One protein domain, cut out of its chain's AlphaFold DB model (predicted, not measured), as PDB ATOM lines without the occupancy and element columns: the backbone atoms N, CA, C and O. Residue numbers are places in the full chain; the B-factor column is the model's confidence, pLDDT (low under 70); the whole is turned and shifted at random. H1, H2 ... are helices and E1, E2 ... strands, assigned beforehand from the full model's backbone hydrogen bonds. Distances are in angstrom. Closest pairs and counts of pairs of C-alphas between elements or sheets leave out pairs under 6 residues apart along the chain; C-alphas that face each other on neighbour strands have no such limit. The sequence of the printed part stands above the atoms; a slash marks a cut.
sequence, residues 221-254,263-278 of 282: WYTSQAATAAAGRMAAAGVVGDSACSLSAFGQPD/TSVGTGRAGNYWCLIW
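Overview. This is residues 221 to 254 and 263 to 278 of the 282 residues of an uncharacterized protein of Streptomyces sp. Ag109_O5-1 (UniProt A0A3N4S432). A small two-layer piece: one helix, H1, packs slantwise over one face of a four-stranded sheet, lying over its two inner strands E3 and E4, and no named element covers the other face. The hairpin of E3 and E4 makes the middle of the sheet, with the short strand E1 at one edge and E2 at the other. The printed part has 50 residues, with one named helix and four named strands in the order E1, H1, E2, E3, E4; the sheet runs E1, E3, E4, E2 and is mixed, and the class is mixed, helices and strands. The whole is compact, with a radius of gyration of the C-alphas of 9.3 A, and its outline is elongated, spanning 31 by 20 by 16 A.

Along the chain. E1 is residues 221 to 223, 7.1 A from first to last C-alpha, and C-alpha 221 stands at (17.800, -59.030, 26.362). H1 is residues 225 to 237, 18.4 A long, from C-alpha 225 at (5.101, -56.959, 29.180). E2 is residues 247 to 250, 10.5 A long. After the cut, E3 is residues 264 to 270, the longest strand at 20.6 A. E4 is residues 273 to 277, 13.5 A long, ending with C-alpha 277 at (13.552, -53.549, 34.020).

Arrangement. E1, an edge strand, is parallel to E3 at 40 degrees, with N 222 and O 265 3.0 A apart, within hydrogen-bond range. E3 and E4 form a hairpin, antiparallel at 158 degrees, with N 268 and O 275 at 2.9 A and N 270 and O 273 at 3.0 A, both within hydrogen-bond range. E2, the other edge strand, is antiparallel to E4 at 169 degrees, with N 276 and O 247 within hydrogen-bond range at 2.8 A. E1 and E2 are apart. H1 is on the sheet at a height of 6.7 A, over E3 and E4, and runs slantwise to the strands, at 37 degrees to E3 on the local plane. Its closest C-alphas to E3 are those of Thr 228 and Gly 268, 3.8 A apart, and to E4 those of Ala 227 and Cys 275, 5.3 A apart. H1 and E2 are near each other. E1, H1 and E2 make a split strand-helix-strand unit, two strands running the same way with E3 and E4 between them in the sheet, and its crossover is right-handed. In H1 every O i to N i+4 pair is within hydrogen-bond range.

Size, cuts and confidence. The two C-alphas farthest apart are those of Ala 237 and Thr 263, at 31.0 A. Residues 255 to 262 are not printed, and C-alphas 254 and 263 are 17.4 A apart across this cut, which falls in the link from E2 to E3. Of the links that are printed whole, E1 to H1 and E3 to E4 are tight, H1 to E2 is short, and none is long. The mean pLDDT of the printed part is 96.1, and no printed residue is under 70.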
ATOM      1  N   TRP A 221      18.856 -60.006  26.601       93.56
ATOM      2  CA  TRP A 221      17.800 -59.030  26.362       93.56
ATOM      3  C   TRP A 221      16.492 -59.734  26.014       93.56
ATOM      4  O   TRP A 221      16.487 -60.658  25.199       93.56
ATOM      5  N   TYR A 222      15.383 -59.317  26.620       94.56
ATOM      6  CA  TYR A 222      14.052 -59.834  26.292       94.56
ATOM      7  C   TYR A 222      12.998 -58.731  26.377       94.56
ATOM      8  O   TYR A 222      13.162 -57.765  27.115       94.56
ATOM      9  N   THR A 223      11.899 -58.868  25.640       96.06
ATOM     10  CA  THR A 223      10.773 -57.930  25.732       96.06
ATOM     11  C   THR A 223       9.904 -58.283  26.936       96.06
ATOM     12  O   THR A 223       9.418 -59.408  27.046       96.06
ATOM     13  N   SER A 224       9.701 -57.333  27.849       97.31
ATOM     14  CA  SER A 224       8.892 -57.514  29.057       97.31
ATOM     15  C   SER A 224       7.542 -56.813  28.918       97.31
ATOM     16  O   SER A 224       7.469 -55.619  28.609       97.31
ATOM     17  N   GLN A 225       6.451 -57.534  29.195       97.31
ATOM     18  CA  GLN A 225       5.101 -56.959  29.180       97.31
ATOM     19  C   GLN A 225       4.947 -55.868  30.250       97.31
ATOM     20  O   GLN A 225       4.344 -54.830  29.983       97.31
ATOM     21  N   ALA A 226       5.559 -56.051  31.425       96.88
ATOM     22  CA  ALA A 226       5.572 -55.043  32.484       96.88
ATOM     23  C   ALA A 226       6.307 -53.767  32.041       96.88
ATOM     24  O   ALA A 226       5.791 -52.665  32.228       96.88
ATOM     25  N   ALA A 227       7.462 -53.913  31.379       97.06
ATOM     26  CA  ALA A 227       8.209 -52.781  30.833       97.06
ATOM     27  C   ALA A 227       7.419 -52.062  29.728       97.06
ATOM     28  O   ALA A 227       7.408 -50.836  29.658       97.06
ATOM     29  N   THR A 228       6.710 -52.818  28.886       98.06
ATOM     30  CA  THR A 228       5.885 -52.261  27.804       98.06
ATOM     31  C   THR A 228       4.694 -51.480  28.359       98.06
ATOM     32  O   THR A 228       4.432 -50.363  27.917       98.06
ATOM     33  N   ALA A 229       4.017 -52.007  29.383       98.00
ATOM     34  CA  ALA A 229       2.923 -51.309  30.058       98.00
ATOM     35  C   ALA A 229       3.396 -50.014  30.743       98.00
ATOM     36  O   ALA A 229       2.718 -48.991  30.660       98.00
ATOM     37  N   ALA A 230       4.571 -50.035  31.382       97.81
ATOM     38  CA  ALA A 230       5.175 -48.851  31.991       97.81
ATOM     39  C   ALA A 230       5.564 -47.791  30.947       97.81
ATOM     40  O   ALA A 230       5.240 -46.615  31.111       97.81
ATOM     41  N   ALA A 231       6.169 -48.200  29.827       97.88
ATOM     42  CA  ALA A 231       6.426 -47.300  28.706       97.88
ATOM     43  C   ALA A 231       5.127 -46.680  28.164       97.88
ATOM     44  O   ALA A 231       5.095 -45.485  27.877       97.88
ATOM     45  N   GLY A 232       4.040 -47.457  28.098       98.25
ATOM     46  CA  GLY A 232       2.712 -46.963  27.727       98.25
ATOM     47  C   GLY A 232       2.197 -45.859  28.656       98.25
ATOM     48  O   GLY A 232       1.696 -44.845  28.174       98.25
ATOM     49  N   ARG A 233       2.376 -46.005  29.976       98.31
ATOM     50  CA  ARG A 233       2.015 -44.956  30.950       98.31
ATOM     51  C   ARG A 233       2.859 -43.695  30.777       98.31
ATOM     52  O   ARG A 233       2.304 -42.601  30.802       98.31
ATOM     53  N   MET A 234       4.164 -43.842  30.537       98.25
ATOM     54  CA  MET A 234       5.059 -42.712  30.249       98.25
ATOM     55  C   MET A 234       4.652 -41.968  28.973       98.25
ATOM     56  O   MET A 234       4.565 -40.742  28.976       98.25
ATOM     57  N   ALA A 235       4.319 -42.707  27.911       97.94
ATOM     58  CA  ALA A 235       3.850 -42.131  26.657       97.94
ATOM     59  C   ALA A 235       2.512 -41.398  26.809       97.94
ATOM     60  O   ALA A 235       2.369 -40.287  26.303       97.94
ATOM     61  N   ALA A 236       1.556 -41.981  27.537       97.56
ATOM     62  CA  ALA A 236       0.253 -41.366  27.782       97.56
ATOM     63  C   ALA A 236       0.352 -40.097  28.645       97.56
ATOM     64  O   ALA A 236      -0.374 -39.134  28.414       97.56
ATOM     65  N   ALA A 237       1.249 -40.091  29.632       97.19
ATOM     66  CA  ALA A 237       1.449 -38.953  30.521       97.19
ATOM     67  C   ALA A 237       2.424 -37.900  29.960       97.19
ATOM     68  O   ALA A 237       2.515 -36.803  30.505       97.19
ATOM     69  N   GLY A 238       3.164 -38.218  28.895       96.94
ATOM     70  CA  GLY A 238       4.184 -37.335  28.333       96.94
ATOM     71  C   GLY A 238       5.420 -37.157  29.227       96.94
ATOM     72  O   GLY A 238       6.179 -36.212  29.023       96.94
ATOM     73  N   VAL A 239       5.651 -38.041  30.207       96.75
ATOM     74  CA  VAL A 239       6.718 -37.907  31.219       96.75
ATOM     75  C   VAL A 239       7.596 -39.156  31.307       96.75
ATOM     76  O   VAL A 239       7.119 -40.277  31.154       96.75
ATOM     77  N   VAL A 240       8.891 -38.964  31.572       96.69
ATOM     78  CA  VAL A 240       9.866 -40.041  31.825       96.69
ATOM     79  C   VAL A 240       9.945 -40.301  33.333       96.69
ATOM     80  O   VAL A 240      10.046 -39.348  34.102       96.69
ATOM     81  N   GLY A 241       9.939 -41.569  33.755       91.94
ATOM     82  CA  GLY A 241      10.122 -41.958  35.161       91.94
ATOM     83  C   GLY A 241       8.941 -42.721  35.757       91.94
ATOM     84  O   GLY A 241       8.311 -42.252  36.702       91.94
ATOM     85  N   ASP A 242       8.643 -43.906  35.226       96.75
ATOM     86  CA  ASP A 242       7.698 -44.836  35.851       96.75
ATOM     87  C   ASP A 242       8.402 -45.662  36.940       96.75
ATOM     88  O   ASP A 242       9.507 -46.160  36.724       96.75
ATOM     89  N   SER A 243       7.768 -45.835  38.103       95.81
ATOM     90  CA  SER A 243       8.364 -46.548  39.242       95.81
ATOM     91  C   SER A 243       8.612 -48.037  38.989       95.81
ATOM     92  O   SER A 243       9.398 -48.649  39.712       95.81
ATOM     93  N   ALA A 244       7.974 -48.629  37.974       95.88
ATOM     94  CA  ALA A 244       8.261 -49.992  37.546       95.88
ATOM     95  C   ALA A 244       9.545 -50.095  36.704       95.88
ATOM     96  O   ALA A 244      10.080 -51.193  36.559       95.88
ATOM     97  N   CYS A 245      10.039 -48.985  36.143       96.50
ATOM     98  CA  CYS A 245      11.260 -48.963  35.346       96.50
ATOM     99  C   CYS A 245      12.485 -48.788  36.245       96.50
ATOM    100  O   CYS A 245      12.567 -47.855  37.040       96.50
ATOM    101  N   SER A 246      13.484 -49.652  36.070       95.56
ATOM    102  CA  SER A 246      14.813 -49.454  36.657       95.56
ATOM    103  C   SER A 246      15.590 -48.362  35.913       95.56
ATOM    104  O   SER A 246      16.355 -47.620  36.526       95.56
ATOM    105  N   LEU A 247      15.356 -48.234  34.602       95.69
ATOM    106  CA  LEU A 247      15.790 -47.102  33.787       95.69
ATOM    107  C   LEU A 247      14.700 -46.749  32.787       95.69
ATOM    108  O   LEU A 247      14.140 -47.612  32.115       95.69
ATOM    109  N   SER A 248      14.410 -45.461  32.688       96.56
ATOM    110  CA  SER A 248      13.455 -44.909  31.737       96.56
ATOM    111  C   SER A 248      14.127 -43.818  30.921       96.56
ATOM    112  O   SER A 248      14.844 -42.992  31.485       96.56
ATOM    113  N   ALA A 249      13.871 -43.792  29.619       95.75
ATOM    114  CA  ALA A 249      14.428 -42.792  28.719       95.75
ATOM    115  C   ALA A 249      13.402 -42.370  27.663       95.75
ATOM    116  O   ALA A 249      12.508 -43.139  27.301       95.75
ATOM    117  N   PHE A 250      13.559 -41.149  27.162       96.06
ATOM    118  CA  PHE A 250      12.965 -40.729  25.901       96.06
ATOM    119  C   PHE A 250      14.004 -40.939  24.795       96.06
ATOM    120  O   PHE A 250      15.135 -40.476  24.917       96.06
ATOM    121  N   GLY A 251      13.637 -41.649  23.732       94.12
ATOM    122  CA  GLY A 251      14.563 -42.133  22.713       94.12
ATOM    123  C   GLY A 251      15.254 -43.440  23.106       94.12
ATOM    124  O   GLY A 251      14.915 -44.076  24.100       94.12
ATOM    125  N   GLN A 252      16.199 -43.875  22.275       90.06
ATOM    126  CA  GLN A 252      16.893 -45.146  22.465       90.06
ATOM    127  C   GLN A 252      17.828 -45.067  23.685       90.06
ATOM    128  O   GLN A 252      18.696 -44.194  23.709       90.06
ATOM    129  N   PRO A 253      17.661 -45.932  24.702       89.81
ATOM    130  CA  PRO A 253      18.509 -45.895  25.884       89.81
ATOM    131  C   PRO A 253      19.942 -46.293  25.523       89.81
ATOM    132  O   PRO A 253      20.155 -47.225  24.744       89.81
ATOM    133  N   ASP A 254      20.915 -45.602  26.116       91.31
ATOM    134  CA  ASP A 254      22.326 -45.946  25.978       91.31
ATOM    135  C   ASP A 254      22.614 -47.262  26.727       91.31
ATOM    136  O   ASP A 254      22.420 -47.325  27.950       91.31
ATOM    137  N   THR A 263      22.568 -60.472  34.233       91.12
ATOM    138  CA  THR A 263      22.309 -61.678  33.430       91.12
ATOM    139  C   THR A 263      21.125 -61.491  32.485       91.12
ATOM    140  O   THR A 263      21.099 -62.079  31.403       91.12
ATOM    141  N   SER A 264      20.155 -60.648  32.856       93.00
ATOM    142  CA  SER A 264      18.952 -60.408  32.062       93.00
ATOM    143  C   SER A 264      18.407 -58.982  32.198       93.00
ATOM    144  O   SER A 264      18.403 -58.403  33.284       93.00
ATOM    145  N   VAL A 265      17.936 -58.420  31.082       96.25
ATOM    146  CA  VAL A 265      17.313 -57.089  31.011       96.25
ATOM    147  C   VAL A 265      16.031 -57.175  30.187       96.25
ATOM    148  O   VAL A 265      16.048 -57.551  29.011       96.25
ATOM    149  N   GLY A 266      14.913 -56.821  30.818       96.50
ATOM    150  CA  GLY A 266      13.603 -56.695  30.194       96.50
ATOM    151  C   GLY A 266      13.422 -55.311  29.574       96.50
ATOM    152  O   GLY A 266      13.589 -54.304  30.257       96.50
ATOM    153  N   THR A 267      13.052 -55.246  28.298       96.88
ATOM    154  CA  THR A 267      12.834 -54.000  27.550       96.88
ATOM    155  C   THR A 267      11.355 -53.808  27.226       96.88
ATOM    156  O   THR A 267      10.619 -54.770  26.990       96.88
ATOM    157  N   GLY A 268      10.903 -52.558  27.204       97.19
ATOM    158  CA  GLY A 268       9.575 -52.178  26.735       97.19
ATOM    159  C   GLY A 268       9.597 -50.794  26.103       97.19
ATOM    160  O   GLY A 268      10.336 -49.917  26.556       97.19
ATOM    161  N   ARG A 269       8.797 -50.601  25.050       97.75
ATOM    162  CA  ARG A 269       8.726 -49.341  24.301       97.75
ATOM    163  C   ARG A 269       7.281 -48.966  23.997       97.75
ATOM    164  O   ARG A 269       6.498 -49.824  23.601       97.75
ATOM    165  N   ALA A 270       6.963 -47.681  24.112       97.56
ATOM    166  CA  ALA A 270       5.719 -47.101  23.616       97.56
ATOM    167  C   ALA A 270       6.002 -45.708  23.035       97.56
ATOM    168  O   ALA A 270       6.444 -44.803  23.742       97.56
ATOM    169  N   GLY A 271       5.795 -45.543  21.726       96.50
ATOM    170  CA  GLY A 271       6.218 -44.337  21.010       96.50
ATOM    171  C   GLY A 271       7.722 -44.085  21.168       96.50
ATOM    172  O   GLY A 271       8.533 -44.970  20.889       96.50
ATOM    173  N   ASN A 272       8.068 -42.894  21.660       97.50
ATOM    174  CA  ASN A 272       9.446 -42.485  21.944       97.50
ATOM    175  C   ASN A 272       9.903 -42.829  23.370       97.50
ATOM    176  O   ASN A 272      11.026 -42.501  23.734       97.50
ATOM    177  N   TYR A 273       9.075 -43.475  24.189       97.88
ATOM    178  CA  TYR A 273       9.415 -43.796  25.575       97.88
ATOM    179  C   TYR A 273       9.907 -45.233  25.697       97.88
ATOM    180  O   TYR A 273       9.298 -46.159  25.154       97.88
ATOM    181  N   TRP A 274      10.991 -45.413  26.447       97.88
ATOM    182  CA  TRP A 274      11.596 -46.703  26.748       97.88
ATOM    183  C   TRP A 274      11.621 -46.959  28.249       97.88
ATOM    184  O   TRP A 274      11.875 -46.058  29.048       97.88
ATOM    185  N   CYS A 275      11.399 -48.217  28.609       97.38
ATOM    186  CA  CYS A 275      11.500 -48.735  29.962       97.38
ATOM    187  C   CYS A 275      12.407 -49.967  29.963       97.38
ATOM    188  O   CYS A 275      12.196 -50.901  29.183       97.38
ATOM    189  N   LEU A 276      13.398 -49.974  30.849       97.25
ATOM    190  CA  LEU A 276      14.241 -51.120  31.156       97.25
ATOM    191  C   LEU A 276      13.938 -51.585  32.577       97.25
ATOM    192  O   LEU A 276      13.901 -50.780  33.510       97.25
ATOM    193  N   ILE A 277      13.749 -52.888  32.733       96.69
ATOM    194  CA  ILE A 277      13.552 -53.549  34.020       96.69
ATOM    195  C   ILE A 277      14.621 -54.625  34.140       96.69
ATOM    196  O   ILE A 277      14.761 -55.468  33.255       96.69
ATOM    197  N   TRP A 278      15.360 -54.624  35.241       95.38
ATOM    198  CA  TRP A 278      16.265 -55.716  35.572       95.38
ATOM    199  C   TRP A 278      16.092 -56.095  37.035       95.38
ATOM    200  O   TRP A 278      15.936 -55.239  37.906       95.38
TER     201      TRP A 278